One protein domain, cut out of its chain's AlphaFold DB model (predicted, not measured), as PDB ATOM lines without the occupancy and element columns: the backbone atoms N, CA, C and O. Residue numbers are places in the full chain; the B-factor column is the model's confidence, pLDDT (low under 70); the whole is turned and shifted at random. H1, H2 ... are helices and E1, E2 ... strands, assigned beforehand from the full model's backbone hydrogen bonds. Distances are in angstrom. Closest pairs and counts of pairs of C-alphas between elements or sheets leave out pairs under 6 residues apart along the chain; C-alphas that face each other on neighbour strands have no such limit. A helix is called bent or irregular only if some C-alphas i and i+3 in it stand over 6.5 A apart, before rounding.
ATOM      1  N   TYR A   3      34.696 -29.903 120.313       84.69
ATOM      2  CA  TYR A   3      33.984 -28.765 120.878       84.69
ATOM      3  C   TYR A   3      33.691 -27.747 119.786       84.69
ATOM      4  O   TYR A   3      34.542 -27.466 118.935       84.69
ATOM      5  N   GLY A   4      32.470 -27.228 119.805       87.62
ATOM      6  CA  GLY A   4      32.007 -26.150 118.943       87.62
ATOM      7  C   GLY A   4      31.826 -24.881 119.756       87.62
ATOM      8  O   GLY A   4      31.591 -24.947 120.960       87.62
ATOM      9  N   VAL A   5      31.935 -23.728 119.099       92.81
ATOM     10  CA  VAL A   5      31.576 -22.436 119.690       92.81
ATOM     11  C   VAL A   5      30.413 -21.868 118.899       92.81
ATOM     12  O   VAL A   5      30.489 -21.759 117.676       92.81
ATOM     13  N   ALA A   6      29.364 -21.474 119.604       93.31
ATOM     14  CA  ALA A   6      28.238 -20.753 119.046       93.31
ATOM     15  C   ALA A   6      27.940 -19.496 119.853       93.31
ATOM     16  O   ALA A   6      28.296 -19.382 121.023       93.31
ATOM     17  N   LEU A   7      27.258 -18.551 119.220       94.62
ATOM     18  CA  LEU A   7      26.720 -17.373 119.877       94.62
ATOM     19  C   LEU A   7      25.201 -17.435 119.859       94.62
ATOM     20  O   LEU A   7      24.588 -17.564 118.797       94.62
ATOM     21  N   LEU A   8      24.605 -17.272 121.030       95.00
ATOM     22  CA  LEU A   8      23.182 -17.041 121.192       95.00
ATOM     23  C   LEU A   8      22.985 -15.544 121.418       95.00
ATOM     24  O   LEU A   8      23.482 -14.968 122.387       95.00
ATOM     25  N   LEU A   9      22.267 -14.898 120.506       95.00
ATOM     26  CA  LEU A   9      21.865 -13.504 120.633       95.00
ATOM     27  C   LEU A   9      20.596 -13.467 121.479       95.00
ATOM     28  O   LEU A   9      19.556 -13.968 121.052       95.00
ATOM     29  N   ILE A  10      20.683 -12.899 122.676       94.06
ATOM     30  CA  ILE A  10      19.621 -12.950 123.679       94.06
ATOM     31  C   ILE A  10      19.053 -11.550 123.898       94.06
ATOM     32  O   ILE A  10      19.774 -10.571 124.118       94.06
ATOM     33  N   LYS A  11      17.727 -11.464 123.876       93.81
ATOM     34  CA  LYS A  11      16.977 -10.287 124.298       93.81
ATOM     35  C   LYS A  11      16.466 -10.511 125.717       93.81
ATOM     36  O   LYS A  11      15.710 -11.450 125.956       93.81
ATOM     37  N   LYS A  12      16.865  -9.645 126.648       88.31
ATOM     38  CA  LYS A  12      16.316  -9.610 128.009       88.31
ATOM     39  C   LYS A  12      15.184  -8.594 128.101       88.31
ATOM     40  O   LYS A  12      15.428  -7.398 127.944       88.31
ATOM     41  N   GLU A  13      13.970  -9.063 128.382       87.88
ATOM     42  CA  GLU A  13      12.784  -8.233 128.633       87.88
ATOM     43  C   GLU A  13      12.057  -8.719 129.890       87.88
ATOM     44  O   GLU A  13      11.635  -9.871 129.943       87.88
ATOM     45  N   ASN A  14      11.863  -7.839 130.881       84.56
ATOM     46  CA  ASN A  14      11.107  -8.128 132.112       84.56
ATOM     47  C   ASN A  14      11.515  -9.463 132.772       84.56
ATOM     48  O   ASN A  14      10.681 -10.352 132.949       84.56
ATOM     49  N   ASP A  15      12.812  -9.612 133.058       84.06
ATOM     50  CA  ASP A  15      13.445 -10.800 133.656       84.06
ATOM     51  C   ASP A  15      13.346 -12.100 132.838       84.06
ATOM     52  O   ASP A  15      13.726 -13.169 133.314       84.06
ATOM     53  N   LYS A  16      12.879 -12.030 131.587       89.50
ATOM     54  CA  LYS A  16      12.875 -13.164 130.657       89.50
ATOM     55  C   LYS A  16      14.002 -13.038 129.649       89.50
ATOM     56  O   LYS A  16      14.203 -11.976 129.061       89.50
ATOM     57  N   GLU A  17      14.689 -14.149 129.418       92.00
ATOM     58  CA  GLU A  17      15.644 -14.309 128.326       92.00
ATOM     59  C   GLU A  17      14.932 -14.924 127.123       92.00
ATOM     60  O   GLU A  17      14.272 -15.957 127.236       92.00
ATOM     61  N   ILE A  18      15.046 -14.271 125.969       91.31
ATOM     62  CA  ILE A  18      14.498 -14.750 124.703       91.31
ATOM     63  C   ILE A  18      15.664 -14.886 123.731       91.31
ATOM     64  O   ILE A  18      16.308 -13.891 123.394       91.31
ATOM     65  N   GLU A  19      15.936 -16.106 123.274       92.25
ATOM     66  CA  GLU A  19      16.889 -16.321 122.191       92.25
ATOM     67  C   GLU A  19      16.306 -15.772 120.884       92.25
ATOM     68  O   GLU A  19      15.231 -16.167 120.434       92.25
ATOM     69  N   VAL A  20      17.022 -14.830 120.282       92.81
ATOM     70  CA  VAL A  20      16.643 -14.175 119.028       92.81
ATOM     71  C   VAL A  20      17.306 -14.858 117.836       92.81
ATOM     72  O   VAL A  20      16.753 -14.871 116.733       92.81
ATOM     73  N   ARG A  21      18.521 -15.389 118.027       90.31
ATOM     74  CA  ARG A  21      19.259 -16.138 117.006       90.31
ATOM     75  C   ARG A  21      20.411 -16.935 117.603       90.31
ATOM     76  O   ARG A  21      21.166 -16.403 118.409       90.31
ATOM     77  N   TYR A  22      20.631 -18.112 117.035       88.00
ATOM     78  CA  TYR A  22      21.837 -18.919 117.172       88.00
ATOM     79  C   TYR A  22      22.780 -18.729 115.965       88.00
ATOM     80  O   TYR A  22      22.318 -18.649 114.821       88.00
ATOM     81  N   THR A  23      24.094 -18.623 116.187       86.50
ATOM     82  CA  THR A  23      25.101 -18.527 115.113       86.50
ATOM     83  C   THR A  23      26.399 -19.267 115.437       86.50
ATOM     84  O   THR A  23      27.017 -19.034 116.469       86.50
ATOM     85  N   GLU A  24      26.846 -20.107 114.502       84.94
ATOM     86  CA  GLU A  24      28.129 -20.835 114.541       84.94
ATOM     87  C   GLU A  24      29.164 -20.230 113.574       84.94
ATOM     88  O   GLU A  24      30.246 -20.775 113.363       84.94
ATOM     89  N   GLU A  25      28.831 -19.111 112.919       86.69
ATOM     90  CA  GLU A  25      29.635 -18.585 111.809       86.69
ATOM     91  C   GLU A  25      30.893 -17.835 112.269       86.69
ATOM     92  O   GLU A  25      31.856 -17.736 111.497       86.69
ATOM     93  N   LEU A  26      30.903 -17.334 113.512       90.69
ATOM     94  CA  LEU A  26      32.027 -16.588 114.074       90.69
ATOM     95  C   LEU A  26      33.038 -17.545 114.719       90.69
ATOM     96  O   LEU A  26      32.816 -18.095 115.796       90.69
ATOM     97  N   ARG A  27      34.170 -17.739 114.045       90.62
ATOM     98  CA  ARG A  27      35.188 -18.722 114.418       90.62
ATOM     99  C   ARG A  27      36.032 -18.253 115.597       90.62
ATOM    100  O   ARG A  27      36.950 -17.447 115.433       90.62
ATOM    101  N   MET A  28      35.772 -18.832 116.760       93.44
ATOM    102  CA  MET A  28      36.558 -18.649 117.978       93.44
ATOM    103  C   MET A  28      37.159 -19.974 118.438       93.44
ATOM    104  O   MET A  28      36.604 -21.048 118.218       93.44
ATOM    105  N   ASP A  29      38.339 -19.888 119.032       93.69
ATOM    106  CA  ASP A  29      39.046 -21.003 119.637       93.69
ATOM    107  C   ASP A  29      38.489 -21.237 121.046       93.69
ATOM    108  O   ASP A  29      38.641 -20.393 121.934       93.69
ATOM    109  N   TYR A  30      37.815 -22.373 121.239       92.00
ATOM    110  CA  TYR A  30      37.167 -22.697 122.509       92.00
ATOM    111  C   TYR A  30      38.172 -22.839 123.660       92.00
ATOM    112  O   TYR A  30      37.851 -22.482 124.789       92.00
ATOM    113  N   GLN A  31      39.394 -23.313 123.389       92.69
ATOM    114  CA  GLN A  31      40.401 -23.491 124.430       92.69
ATOM    115  C   GLN A  31      40.870 -22.125 124.927       92.69
ATOM    116  O   GLN A  31      40.889 -21.883 126.129       92.69
ATOM    117  N   LYS A  32      41.133 -21.183 124.009       95.19
ATOM    118  CA  LYS A  32      41.448 -19.795 124.389       95.19
ATOM    119  C   LYS A  32      40.307 -19.126 125.147       95.19
ATOM    120  O   LYS A  32      40.568 -18.345 126.055       95.19
ATOM    121  N   LEU A  33      39.056 -19.391 124.763       95.06
ATOM    122  CA  LEU A  33      37.888 -18.865 125.471       95.06
ATOM    123  C   LEU A  33      37.855 -19.349 126.926       95.06
ATOM    124  O   LEU A  33      37.727 -18.519 127.823       95.06
ATOM    125  N   LEU A  34      38.024 -20.655 127.151       93.50
ATOM    126  CA  LEU A  34      38.067 -21.244 128.494       93.50
ATOM    127  C   LEU A  34      39.269 -20.760 129.317       93.50
ATOM    128  O   LEU A  34      39.143 -20.576 130.524       93.50
ATOM    129  N   ASP A  35      40.417 -20.531 128.677       95.19
ATOM    130  CA  ASP A  35      41.634 -20.078 129.360       95.19
ATOM    131  C   ASP A  35      41.562 -18.594 129.774       95.19
ATOM    132  O   ASP A  35      42.154 -18.200 130.781       95.19
ATOM    133  N   LEU A  36      40.870 -17.752 128.992       96.44
ATOM    134  CA  LEU A  36      40.843 -16.296 129.185       96.44
ATOM    135  C   LEU A  36      39.631 -15.789 129.967       96.44
ATOM    136  O   LEU A  36      39.713 -14.721 130.578       96.44
ATOM    137  N   TYR A  37      38.509 -16.509 129.939       96.31
ATOM    138  CA  TYR A  37      37.250 -16.024 130.491       96.31
ATOM    139  C   TYR A  37      36.621 -17.019 131.471       96.31
ATOM    140  O   TYR A  37      36.718 -18.230 131.286       96.31
ATOM    141  N   PRO A  38      35.930 -16.527 132.514       92.88
ATOM    142  CA  PRO A  38      35.313 -17.378 133.521       92.88
ATOM    143  C   PRO A  38      33.972 -17.936 133.020       92.88
ATOM    144  O   PRO A  38      32.913 -17.398 133.329       92.88
ATOM    145  N   PHE A  39      34.014 -19.009 132.233       94.25
ATOM    146  CA  PHE A  39      32.805 -19.692 131.768       94.25
ATOM    147  C   PHE A  39      32.052 -20.376 132.920       94.25
ATOM    148  O   PHE A  39      32.648 -21.001 133.800       94.25
ATOM    149  N   HIS A  40      30.724 -20.311 132.873       91.50
ATOM    150  CA  HIS A  40      29.854 -21.167 133.671       91.50
ATOM    151  C   HIS A  40      29.803 -22.556 133.042       91.50
ATOM    152  O   HIS A  40      29.677 -22.664 131.827       91.50
ATOM    153  N   ALA A  41      29.891 -23.603 133.862       88.44
ATOM    154  CA  ALA A  41      29.743 -24.986 133.426       88.44
ATOM    155  C   ALA A  41      28.410 -25.543 133.938       88.44
ATOM    156  O   ALA A  41      28.152 -25.524 135.144       88.44
ATOM    157  N   GLU A  42      27.583 -26.057 133.033       84.12
ATOM    158  CA  GLU A  42      26.336 -26.747 133.347       84.12
ATOM    159  C   GLU A  42      26.380 -28.179 132.812       84.12
ATOM    160  O   GLU A  42      26.855 -28.446 131.709       84.12
ATOM    161  N   TYR A  43      25.884 -29.123 133.616       76.06
ATOM    162  CA  TYR A  43      25.838 -30.533 133.245       76.06
ATOM    163  C   TYR A  43      24.390 -30.985 133.066       76.06
ATOM    164  O   TYR A  43      23.704 -31.298 134.038       76.06
ATOM    165  N   ASN A  44      23.947 -31.058 131.810       68.56
ATOM    166  CA  ASN A  44      22.598 -31.494 131.426       68.56
ATOM    167  C   ASN A  44      22.647 -32.774 130.569       68.56
ATOM    168  O   ASN A  44      21.922 -32.925 129.589       68.56
ATOM    169  N   GLY A  45      23.540 -33.703 130.930       71.75
ATOM    170  CA  GLY A  45      23.836 -34.929 130.171       71.75
ATOM    171  C   GLY A  45      25.051 -34.802 129.243       71.75
ATOM    172  O   GLY A  45      25.703 -35.808 128.970       71.75
ATOM    173  N   TYR A  46      25.404 -33.574 128.863       67.62
ATOM    174  CA  TYR A  46      26.681 -33.171 128.264       67.62
ATOM    175  C   TYR A  46      27.243 -31.984 129.056       67.62
ATOM    176  O   TYR A  46      26.494 -31.328 129.787       67.62
ATOM    177  N   MET A  47      28.557 -31.753 128.964       71.00
ATOM    178  CA  MET A  47      29.185 -30.585 129.582       71.00
ATOM    179  C   MET A  47      29.045 -29.392 128.636       71.00
ATOM    180  O   MET A  47      29.734 -29.338 127.618       71.00
ATOM    181  N   ASP A  48      28.168 -28.457 128.989       83.06
ATOM    182  CA  ASP A  48      28.016 -27.191 128.278       83.06
ATOM    183  C   ASP A  48      28.680 -26.079 129.080       83.06
ATOM    184  O   ASP A  48      28.487 -25.953 130.295       83.06
ATOM    185  N   TYR A  49      29.463 -25.255 128.387       91.06
ATOM    186  CA  TYR A  49      30.016 -24.042 128.966       91.06
ATOM    187  C   TYR A  49      29.353 -22.829 128.338       91.06
ATOM    188  O   TYR A  49      29.225 -22.752 127.116       91.06
ATOM    189  N   TYR A  50      29.005 -21.831 129.146       93.56
ATOM    190  CA  TYR A  50      28.570 -20.549 128.609       93.56
ATOM    191  C   TYR A  50      29.178 -19.341 129.307       93.56
ATOM    192  O   TYR A  50      29.510 -19.360 130.491       93.56
ATOM    193  N   LEU A  51      29.308 -18.269 128.532       95.44
ATOM    194  CA  LEU A  51      29.745 -16.960 128.984       95.44
ATOM    195  C   LEU A  51      28.808 -15.904 128.409       95.44
ATOM    196  O   LEU A  51      28.704 -15.744 127.193       95.44
ATOM    197  N   ASP A  52      28.167 -15.164 129.299       95.25
ATOM    198  CA  ASP A  52      27.323 -14.033 128.944       95.25
ATOM    199  C   ASP A  52      28.187 -12.770 128.851       95.25
ATOM    200  O   ASP A  52      28.841 -12.375 129.816       95.25
ATOM    201  N   ILE A  53      28.188 -12.132 127.682       95.25
ATOM    202  CA  ILE A  53      28.897 -10.878 127.423       95.25
ATOM    203  C   ILE A  53      27.941  -9.815 126.890       95.25
ATOM    204  O   ILE A  53      26.921 -10.107 126.253       95.25
ATOM    205  N   SER A  54      28.290  -8.551 127.117       92.88
ATOM    206  CA  SER A  54      27.608  -7.458 126.441       92.88
ATOM    207  C   SER A  54      28.007  -7.406 124.967       92.88
ATOM    208  O   SER A  54      29.043  -7.919 124.535       92.88
ATOM    209  N   LYS A  55      27.175  -6.739 124.171       91.19
ATOM    210  CA  LYS A  55      27.442  -6.534 122.751       91.19
ATOM    211  C   LYS A  55      28.731  -5.741 122.509       91.19
ATOM    212  O   LYS A  55      29.439  -6.027 121.548       91.19
ATOM    213  N   GLU A  56      29.050  -4.773 123.373       91.12
ATOM    214  CA  GLU A  56      30.271  -3.969 123.246       91.12
ATOM    215  C   GLU A  56      31.543  -4.806 123.438       91.12
ATOM    216  O   GLU A  56      32.566  -4.506 122.829       91.12
ATOM    217  N   GLN A  57      31.475  -5.875 124.236       95.19
ATOM    218  CA  GLN A  57      32.618  -6.743 124.523       95.19
ATOM    219  C   GLN A  57      32.931  -7.729 123.388       95.19
ATOM    220  O   GLN A  57      34.034  -8.273 123.344       95.19
ATOM    221  N   LEU A  58      31.992  -7.971 122.463       94.62
ATOM    222  CA  LEU A  58      32.121  -9.030 121.456       94.62
ATOM    223  C   LEU A  58      33.372  -8.874 120.584       94.62
ATOM    224  O   LEU A  58      34.052  -9.863 120.325       94.62
ATOM    225  N   THR A  59      33.679  -7.655 120.136       95.19
ATOM    226  CA  THR A  59      34.842  -7.396 119.273       95.19
ATOM    227  C   THR A  59      36.147  -7.757 119.975       95.19
ATOM    228  O   THR A  59      36.984  -8.447 119.397       95.19
ATOM    229  N   ASP A  60      36.303  -7.338 121.230       96.44
ATOM    230  CA  ASP A  60      37.524  -7.570 122.004       96.44
ATOM    231  C   ASP A  60      37.698  -9.052 122.340       96.44
ATOM    232  O   ASP A  60      38.806  -9.589 122.257       96.44
ATOM    233  N   VAL A  61      36.597  -9.727 122.687       96.38
ATOM    234  CA  VAL A  61      36.585 -11.173 122.928       96.38
ATOM    235  C   VAL A  61      36.969 -11.919 121.655       96.38
ATOM    236  O   VAL A  61      37.854 -12.778 121.693       96.38
ATOM    237  N   TYR A  62      36.365 -11.562 120.520       95.31
ATOM    238  CA  TYR A  62      36.664 -12.169 119.228       95.31
ATOM    239  C   TYR A  62      38.131 -11.978 118.827       95.31
ATOM    240  O   TYR A  62      38.796 -12.945 118.472       95.31
ATOM    241  N   GLU A  63      38.684 -10.769 118.927       94.75
ATOM    242  CA  GLU A  63      40.074 -10.512 118.531       94.75
ATOM    243  C   GLU A  63      41.090 -11.313 119.358       94.75
ATOM    244  O   GLU A  63      42.085 -11.799 118.812       94.75
ATOM    245  N   GLN A  64      40.818 -11.514 120.650       95.62
ATOM    246  CA  GLN A  64      41.662 -12.319 121.540       95.62
ATOM    247  C   GLN A  64      41.531 -13.829 121.293       95.62
ATOM    248  O   GLN A  64      42.472 -14.587 121.549       95.62
ATOM    249  N   THR A  65      40.382 -14.279 120.783       95.19
ATOM    250  CA  THR A  65      40.039 -15.709 120.724       95.19
ATOM    251  C   THR A  65      39.848 -16.253 119.316       95.19
ATOM    252  O   THR A  65      39.687 -17.461 119.168       95.19
ATOM    253  N   LYS A  66      39.917 -15.430 118.266       92.81
ATOM    254  CA  LYS A  66      39.744 -15.888 116.883       92.81
ATOM    255  C   LYS A  66      40.676 -17.050 116.559       92.81
ATOM    256  O   LYS A  66      41.871 -17.045 116.895       92.81
ATOM    257  N   SER A  67      40.115 -18.070 115.918       86.12
ATOM    258  CA  SER A  67      40.877 -19.254 115.543       86.12
ATOM    259  C   SER A  67      41.685 -18.996 114.272       86.12
ATOM    260  O   SER A  67      41.294 -18.231 113.385       86.12
ATOM    261  N   TYR A  68      42.857 -19.621 114.179       76.56
ATOM    262  CA  TYR A  68      43.699 -19.495 112.995       76.56
ATOM    263  C   TYR A  68      43.230 -20.458 111.907       76.56
ATOM    264  O   TYR A  68      43.246 -21.675 112.082       76.56
ATOM    265  N   TYR A  69      42.868 -19.909 110.746       76.44
ATOM    266  CA  TYR A  69      42.632 -20.712 109.552       76.44
ATOM    267  C   TYR A  69      43.959 -21.101 108.889       76.44
ATOM    268  O   TYR A  69      44.753 -20.242 108.486       76.44
ATOM    269  N   TYR A  70      44.184 -22.405 108.730       73.81
ATOM    270  CA  TYR A  70      45.312 -22.941 107.973       73.81
ATOM    271  C   TYR A  70      44.933 -23.029 106.489       73.81
ATOM    272  O   TYR A  70      44.098 -23.830 106.090       73.81
ATOM    273  N   GLY A  71      45.548 -22.184 105.664       83.75
ATOM    274  CA  GLY A  71      45.337 -22.140 104.213       83.75
ATOM    275  C   GLY A  71      46.360 -21.236 103.534       83.75
ATOM    276  O   GLY A  71      47.220 -20.656 104.205       83.75
ATOM    277  N   SER A  72      46.288 -21.082 102.212       90.06
ATOM    278  CA  SER A  72      47.121 -20.130 101.469       90.06
ATOM    279  C   SER A  72      46.882 -18.687 101.939       90.06
ATOM    280  O   SER A  72      45.848 -18.362 102.524       90.06
ATOM    281  N   LYS A  73      47.818 -17.770 101.655       89.12
ATOM    282  CA  LYS A  73      47.665 -16.345 102.018       89.12
ATOM    283  C   LYS A  73      46.345 -15.750 101.504       89.12
ATOM    284  O   LYS A  73      45.716 -14.977 102.220       89.12
ATOM    285  N   LYS A  74      45.930 -16.124 100.288       90.19
ATOM    286  CA  LYS A  74      44.686 -15.653  99.664       90.19
ATOM    287  C   LYS A  74      43.448 -16.171 100.399       90.19
ATOM    288  O   LYS A  74      42.515 -15.409 100.617       90.19
ATOM    289  N   GLU A  75      43.448 -17.439 100.802       90.56
ATOM    290  CA  GLU A  75      42.330 -18.031 101.547       90.56
ATOM    291  C   GLU A  75      42.222 -17.455 102.957       90.56
ATOM    292  O   GLU A  75      41.120 -17.139 103.390       90.56
ATOM    293  N   ARG A  76      43.353 -17.232 103.642       89.81
ATOM    294  CA  ARG A  76      43.359 -16.583 104.963       89.81
ATOM    295  C   ARG A  76      42.791 -15.166 104.918       89.81
ATOM    296  O   ARG A  76      42.053 -14.792 105.820       89.81
ATOM    297  N   LEU A  77      43.119 -14.392 103.880       90.19
ATOM    298  CA  LEU A  77      42.567 -13.046 103.706       90.19
ATOM    299  C   LEU A  77      41.051 -13.096 103.487       90.19
ATOM    300  O   LEU A  77      40.317 -12.427 104.203       90.19
ATOM    301  N   LYS A  78      40.592 -13.947 102.561       91.75
ATOM    302  CA  LYS A  78      39.163 -14.113 102.270       91.75
ATOM    303  C   LYS A  78      38.375 -14.569 103.501       91.75
ATOM    304  O   LYS A  78      37.271 -14.095 103.736       91.75
ATOM    305  N   GLU A  79      38.934 -15.492 104.281       91.25
ATOM    306  CA  GLU A  79      38.305 -15.943 105.522       91.25
ATOM    307  C   GLU A  79      38.258 -14.814 106.557       91.25
ATOM    308  O   GLU A  79      37.224 -14.616 107.181       91.25
ATOM    309  N   SER A  80      39.329 -14.029 106.701       90.06
ATOM    310  CA  SER A  80      39.343 -12.872 107.605       90.06
ATOM    311  C   SER A  80      38.288 -11.828 107.231       90.06
ATOM    312  O   SER A  80      37.617 -11.311 108.117       90.06
ATOM    313  N   GLU A  81      38.128 -11.521 105.941       92.81
ATOM    314  CA  GLU A  81      37.088 -10.608 105.443       92.81
ATOM    315  C   GLU A  81      35.692 -11.147 105.774       92.81
ATOM    316  O   GLU A  81      34.872 -10.440 106.358       92.81
ATOM    317  N   LYS A  82      35.458 -12.435 105.499       93.75
ATOM    318  CA  LYS A  82      34.193 -13.112 105.791       93.75
ATOM    319  C   LYS A  82      33.851 -13.081 107.287       93.75
ATOM    320  O   LYS A  82      32.720 -12.785 107.663       93.75
ATOM    321  N   GLN A  83      34.822 -13.369 108.150       94.56
ATOM    322  CA  GLN A  83      34.628 -13.338 109.599       94.56
ATOM    323  C   GLN A  83      34.333 -11.920 110.112       94.56
ATOM    324  O   GLN A  83      33.466 -11.745 110.968       94.56
ATOM    325  N   GLN A  84      34.984 -10.900 109.543       94.00
ATOM    326  CA  GLN A  84      34.696  -9.505 109.872       94.00
ATOM    327  C   GLN A  84      33.279  -9.092 109.447       94.00
ATOM    328  O   GLN A  84      32.598  -8.387 110.191       94.00
ATOM    329  N   GLU A  85      32.810  -9.535 108.277       95.12
ATOM    330  CA  GLU A  85      31.431  -9.304 107.827       95.12
ATOM    331  C   GLU A  85      30.409  -9.924 108.790       95.12
ATOM    332  O   GLU A  85      29.429  -9.268 109.151       95.12
ATOM    333  N   TYR A  86      30.659 -11.149 109.264       94.44
ATOM    334  CA  TYR A  86      29.801 -11.793 110.259       94.44
ATOM    335  C   TYR A  86      29.782 -11.042 111.588       94.44
ATOM    336  O   TYR A  86      28.700 -10.773 112.115       94.44
ATOM    337  N   LEU A  87      30.952 -10.650 112.102       95.12
ATOM    338  CA  LEU A  87      31.053  -9.854 113.324       95.12
ATOM    339  C   LEU A  87      30.267  -8.542 113.190       95.12
ATOM    340  O   LEU A  87      29.430  -8.229 114.036       95.12
ATOM    341  N   ASN A  88      30.460  -7.813 112.089       94.88
ATOM    342  CA  ASN A  88      29.756  -6.559 111.825       94.88
ATOM    343  C   ASN A  88      28.238  -6.763 111.708       94.88
ATOM    344  O   ASN A  88      27.471  -5.955 112.224       94.88
ATOM    345  N   SER A  89      27.794  -7.844 111.063       93.62
ATOM    346  CA  SER A  89      26.374  -8.196 110.944       93.62
ATOM    347  C   SER A  89      25.735  -8.448 112.311       93.62
ATOM    348  O   SER A  89      24.655  -7.928 112.600       93.62
ATOM    349  N   ILE A  90      26.426  -9.177 113.192       93.81
ATOM    350  CA  ILE A  90      25.984  -9.391 114.574       93.81
ATOM    351  C   ILE A  90      25.913  -8.047 115.307       93.81
ATOM    352  O   ILE A  90      24.883  -7.731 115.903       93.81
ATOM    353  N   LEU A  91      26.958  -7.222 115.221       93.12
ATOM    354  CA  LEU A  91      27.030  -5.918 115.887       93.12
ATOM    355  C   LEU A  91      26.054  -4.870 115.323       93.12
ATOM    356  O   LEU A  91      25.707  -3.923 116.024       93.12
ATOM    357  N   ALA A  92      25.569  -5.005 114.092       93.94
ATOM    358  CA  ALA A  92      24.617  -4.057 113.508       93.94
ATOM    359  C   ALA A  92      23.177  -4.260 114.016       93.94
ATOM    360  O   ALA A  92      22.368  -3.332 113.994       93.94
ATOM    361  N   ARG A  93      22.844  -5.462 114.489       92.44
ATOM    362  CA  ARG A  93      21.494  -5.809 114.957       92.44
ATOM    363  C   ARG A  93      21.119  -5.100 116.255       92.44
ATOM    364  O   ARG A  93      21.950  -4.929 117.141       92.44
ATOM    365  N   THR A  94      19.852  -4.731 116.395       89.94
ATOM    366  CA  THR A  94      19.327  -3.964 117.542       89.94
ATOM    367  C   THR A  94      18.306  -4.737 118.375       89.94
ATOM    368  O   THR A  94      17.779  -4.212 119.349       89.94
ATOM    369  N   ASP A  95      18.012  -5.976 117.995       92.44
ATOM    370  CA  ASP A  95      16.953  -6.804 118.569       92.44
ATOM    371  C   ASP A  95      17.408  -7.688 119.740       92.44
ATOM    372  O   ASP A  95      16.597  -8.428 120.289       92.44
ATOM    373  N   TYR A  96      18.668  -7.570 120.162       93.25
ATOM    374  CA  TYR A  96      19.237  -8.237 121.331       93.25
ATOM    375  C   TYR A  96      20.096  -7.256 122.146       93.25
ATOM    376  O   TYR A  96      20.576  -6.246 121.626       93.25
ATOM    377  N   ASN A  97      20.300  -7.562 123.427       88.25
ATOM    378  CA  ASN A  97      21.122  -6.769 124.351       88.25
ATOM    379  C   ASN A  97      22.170  -7.605 125.107       88.25
ATOM    380  O   ASN A  97      23.016  -7.035 125.790       88.25
ATOM    381  N   LEU A  98      22.146  -8.928 124.951       92.94
ATOM    382  CA  LEU A  98      23.120  -9.855 125.512       92.94
ATOM    383  C   LEU A  98      23.587 -10.837 124.432       92.94
ATOM    384  O   LEU A  98      22.813 -11.220 123.554       92.94
ATOM    385  N   ILE A  99      24.841 -11.270 124.514       95.06
ATOM    386  CA  ILE A  99      25.359 -12.391 123.733       95.06
ATOM    387  C   ILE A  99      25.824 -13.466 124.703       95.06
ATOM    388  O   ILE A  99      26.647 -13.197 125.572       95.06
ATOM    389  N   ARG A 100      25.329 -14.688 124.532       95.25
ATOM    390  CA  ARG A 100      25.841 -15.865 125.226       95.25
ATOM    391  C   ARG A 100      26.761 -16.627 124.290       95.25
ATOM    392  O   ARG A 100      26.317 -17.138 123.264       95.25
ATOM    393  N   ILE A 101      28.040 -16.693 124.633       95.56
ATOM    394  CA  ILE A 101      28.996 -17.591 123.990       95.56
ATOM    395  C   ILE A 101      28.771 -18.970 124.583       95.56
ATOM    396  O   ILE A 101      28.893 -19.135 125.791       95.56
ATOM    397  N   HIS A 102      28.440 -19.942 123.747       93.25
ATOM    398  CA  HIS A 102      28.175 -21.317 124.133       93.25
ATOM    399  C   HIS A 102      29.257 -22.227 123.560       93.25
ATOM    400  O   HIS A 102      29.488 -22.224 122.349       93.25
ATOM    401  N   ILE A 103      29.925 -22.989 124.423       92.56
ATOM    402  CA  ILE A 103      30.861 -24.041 124.040       92.56
ATOM    403  C   ILE A 103      30.182 -25.366 124.335       92.56
ATOM    404  O   ILE A 103      29.964 -25.704 125.498       92.56
ATOM    405  N   PHE A 104      29.881 -26.103 123.274       87.19
ATOM    406  CA  PHE A 104      29.162 -27.364 123.360       87.19
ATOM    407  C   PHE A 104      30.021 -28.513 122.862       87.19
ATOM    408  O   PHE A 104      30.833 -28.377 121.939       87.19
ATOM    409  N   GLU A 105      29.818 -29.664 123.480       84.50
ATOM    410  CA  GLU A 105      30.443 -30.911 123.083       84.50
ATOM    411  C   GLU A 105      29.611 -31.616 122.011       84.50
ATOM    412  O   GLU A 105      28.395 -31.750 122.131       84.50
ATOM    413  N   PHE A 106      30.264 -32.120 120.965       77.06
ATOM    414  CA  PHE A 106      29.609 -32.963 119.975       77.06
ATOM    415  C   PHE A 106      30.450 -34.188 119.618       77.06
ATOM    416  O   PHE A 106      31.690 -34.192 119.619       77.06
ATOM    417  N   ASN A 107      29.740 -35.270 119.302       75.19
ATOM    418  CA  ASN A 107      30.358 -36.500 118.848       75.19
ATOM    419  C   ASN A 107      30.612 -36.428 117.341       75.19
ATOM    420  O   ASN A 107      29.700 -36.204 116.552       75.19
TER     421      ASN A 107
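Overview. This is residues 3 to 107 of the 109 residues of an uncharacterized protein of Bacteroides sp. CACC 737 (UniProt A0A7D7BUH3). A strongly twisted antiparallel sheet of five strands has helices H1 and H2 over one face, while the long helix H3 grazes it with residues 86 to 90. The E1-E2 turn and Ser 72, before H3, lie at opposite ends of the longest axis. The printed part has 105 residues, with E1 E2 H1 E3 E4 H2 H3 E5 along the chain and strand order E2 E1 E5 E4 E3; the class is mixed. It is compact, with a radius of gyration of the C-alphas of 14.3 A and spans of 47 by 32 by 23 A.

Arrangement. Begin at inner strands E1, residues 3 to 13, and E5, residues 98 to 106: N 6 and O 102 are 2.8 A apart, within hydrogen-bond range. Beside E1 find edge strand E2, residues 16 to 23, its hairpin partner, with N 11 and O 18 at 2.9 A; E2 bends by 52 degrees at residue 20. Beside E5 find E4, residues 47 to 54, with N 51 and O 101 at 2.9 A. E4 forms a hairpin with edge strand E3, residues 40 to 43, where N 42 and O 48 are 2.9 A apart. H1, residues 30 to 36, and H2, residues 55 to 65, are on the same face and only just touch, with 3 pairs of C-alphas within 8 A, the closest those of Lys 32 and Thr 65 at 5.7 A. H3, residues 73 to 92, is close to H2 but not clearly touching, the closest C-alphas being those of Lys 55 and Leu 91 at 6.9 A. Every O i to N i+4 pair is within hydrogen-bond range in H1 and H3, and 5 of 7 in H2, which is only just irregular: C-alphas 56 and 59 are 7.0 A apart.

Along the chain. Find C-alpha 3 at (33.984, -28.765, 120.878); E1 runs 30.5 A from there. H3 runs 28.5 A from C-alpha 73 at (47.665, -16.345, 102.018), and E5 24.6 A to C-alpha 106 at (29.609, -32.963, 119.975).

Size, cuts and confidence. The C-alphas farthest apart, of Asn 14 and Ser 72, are 48.8 A apart. The printed part has no cut, and no link is long. Residues 44 and 46 have pLDDT under 70.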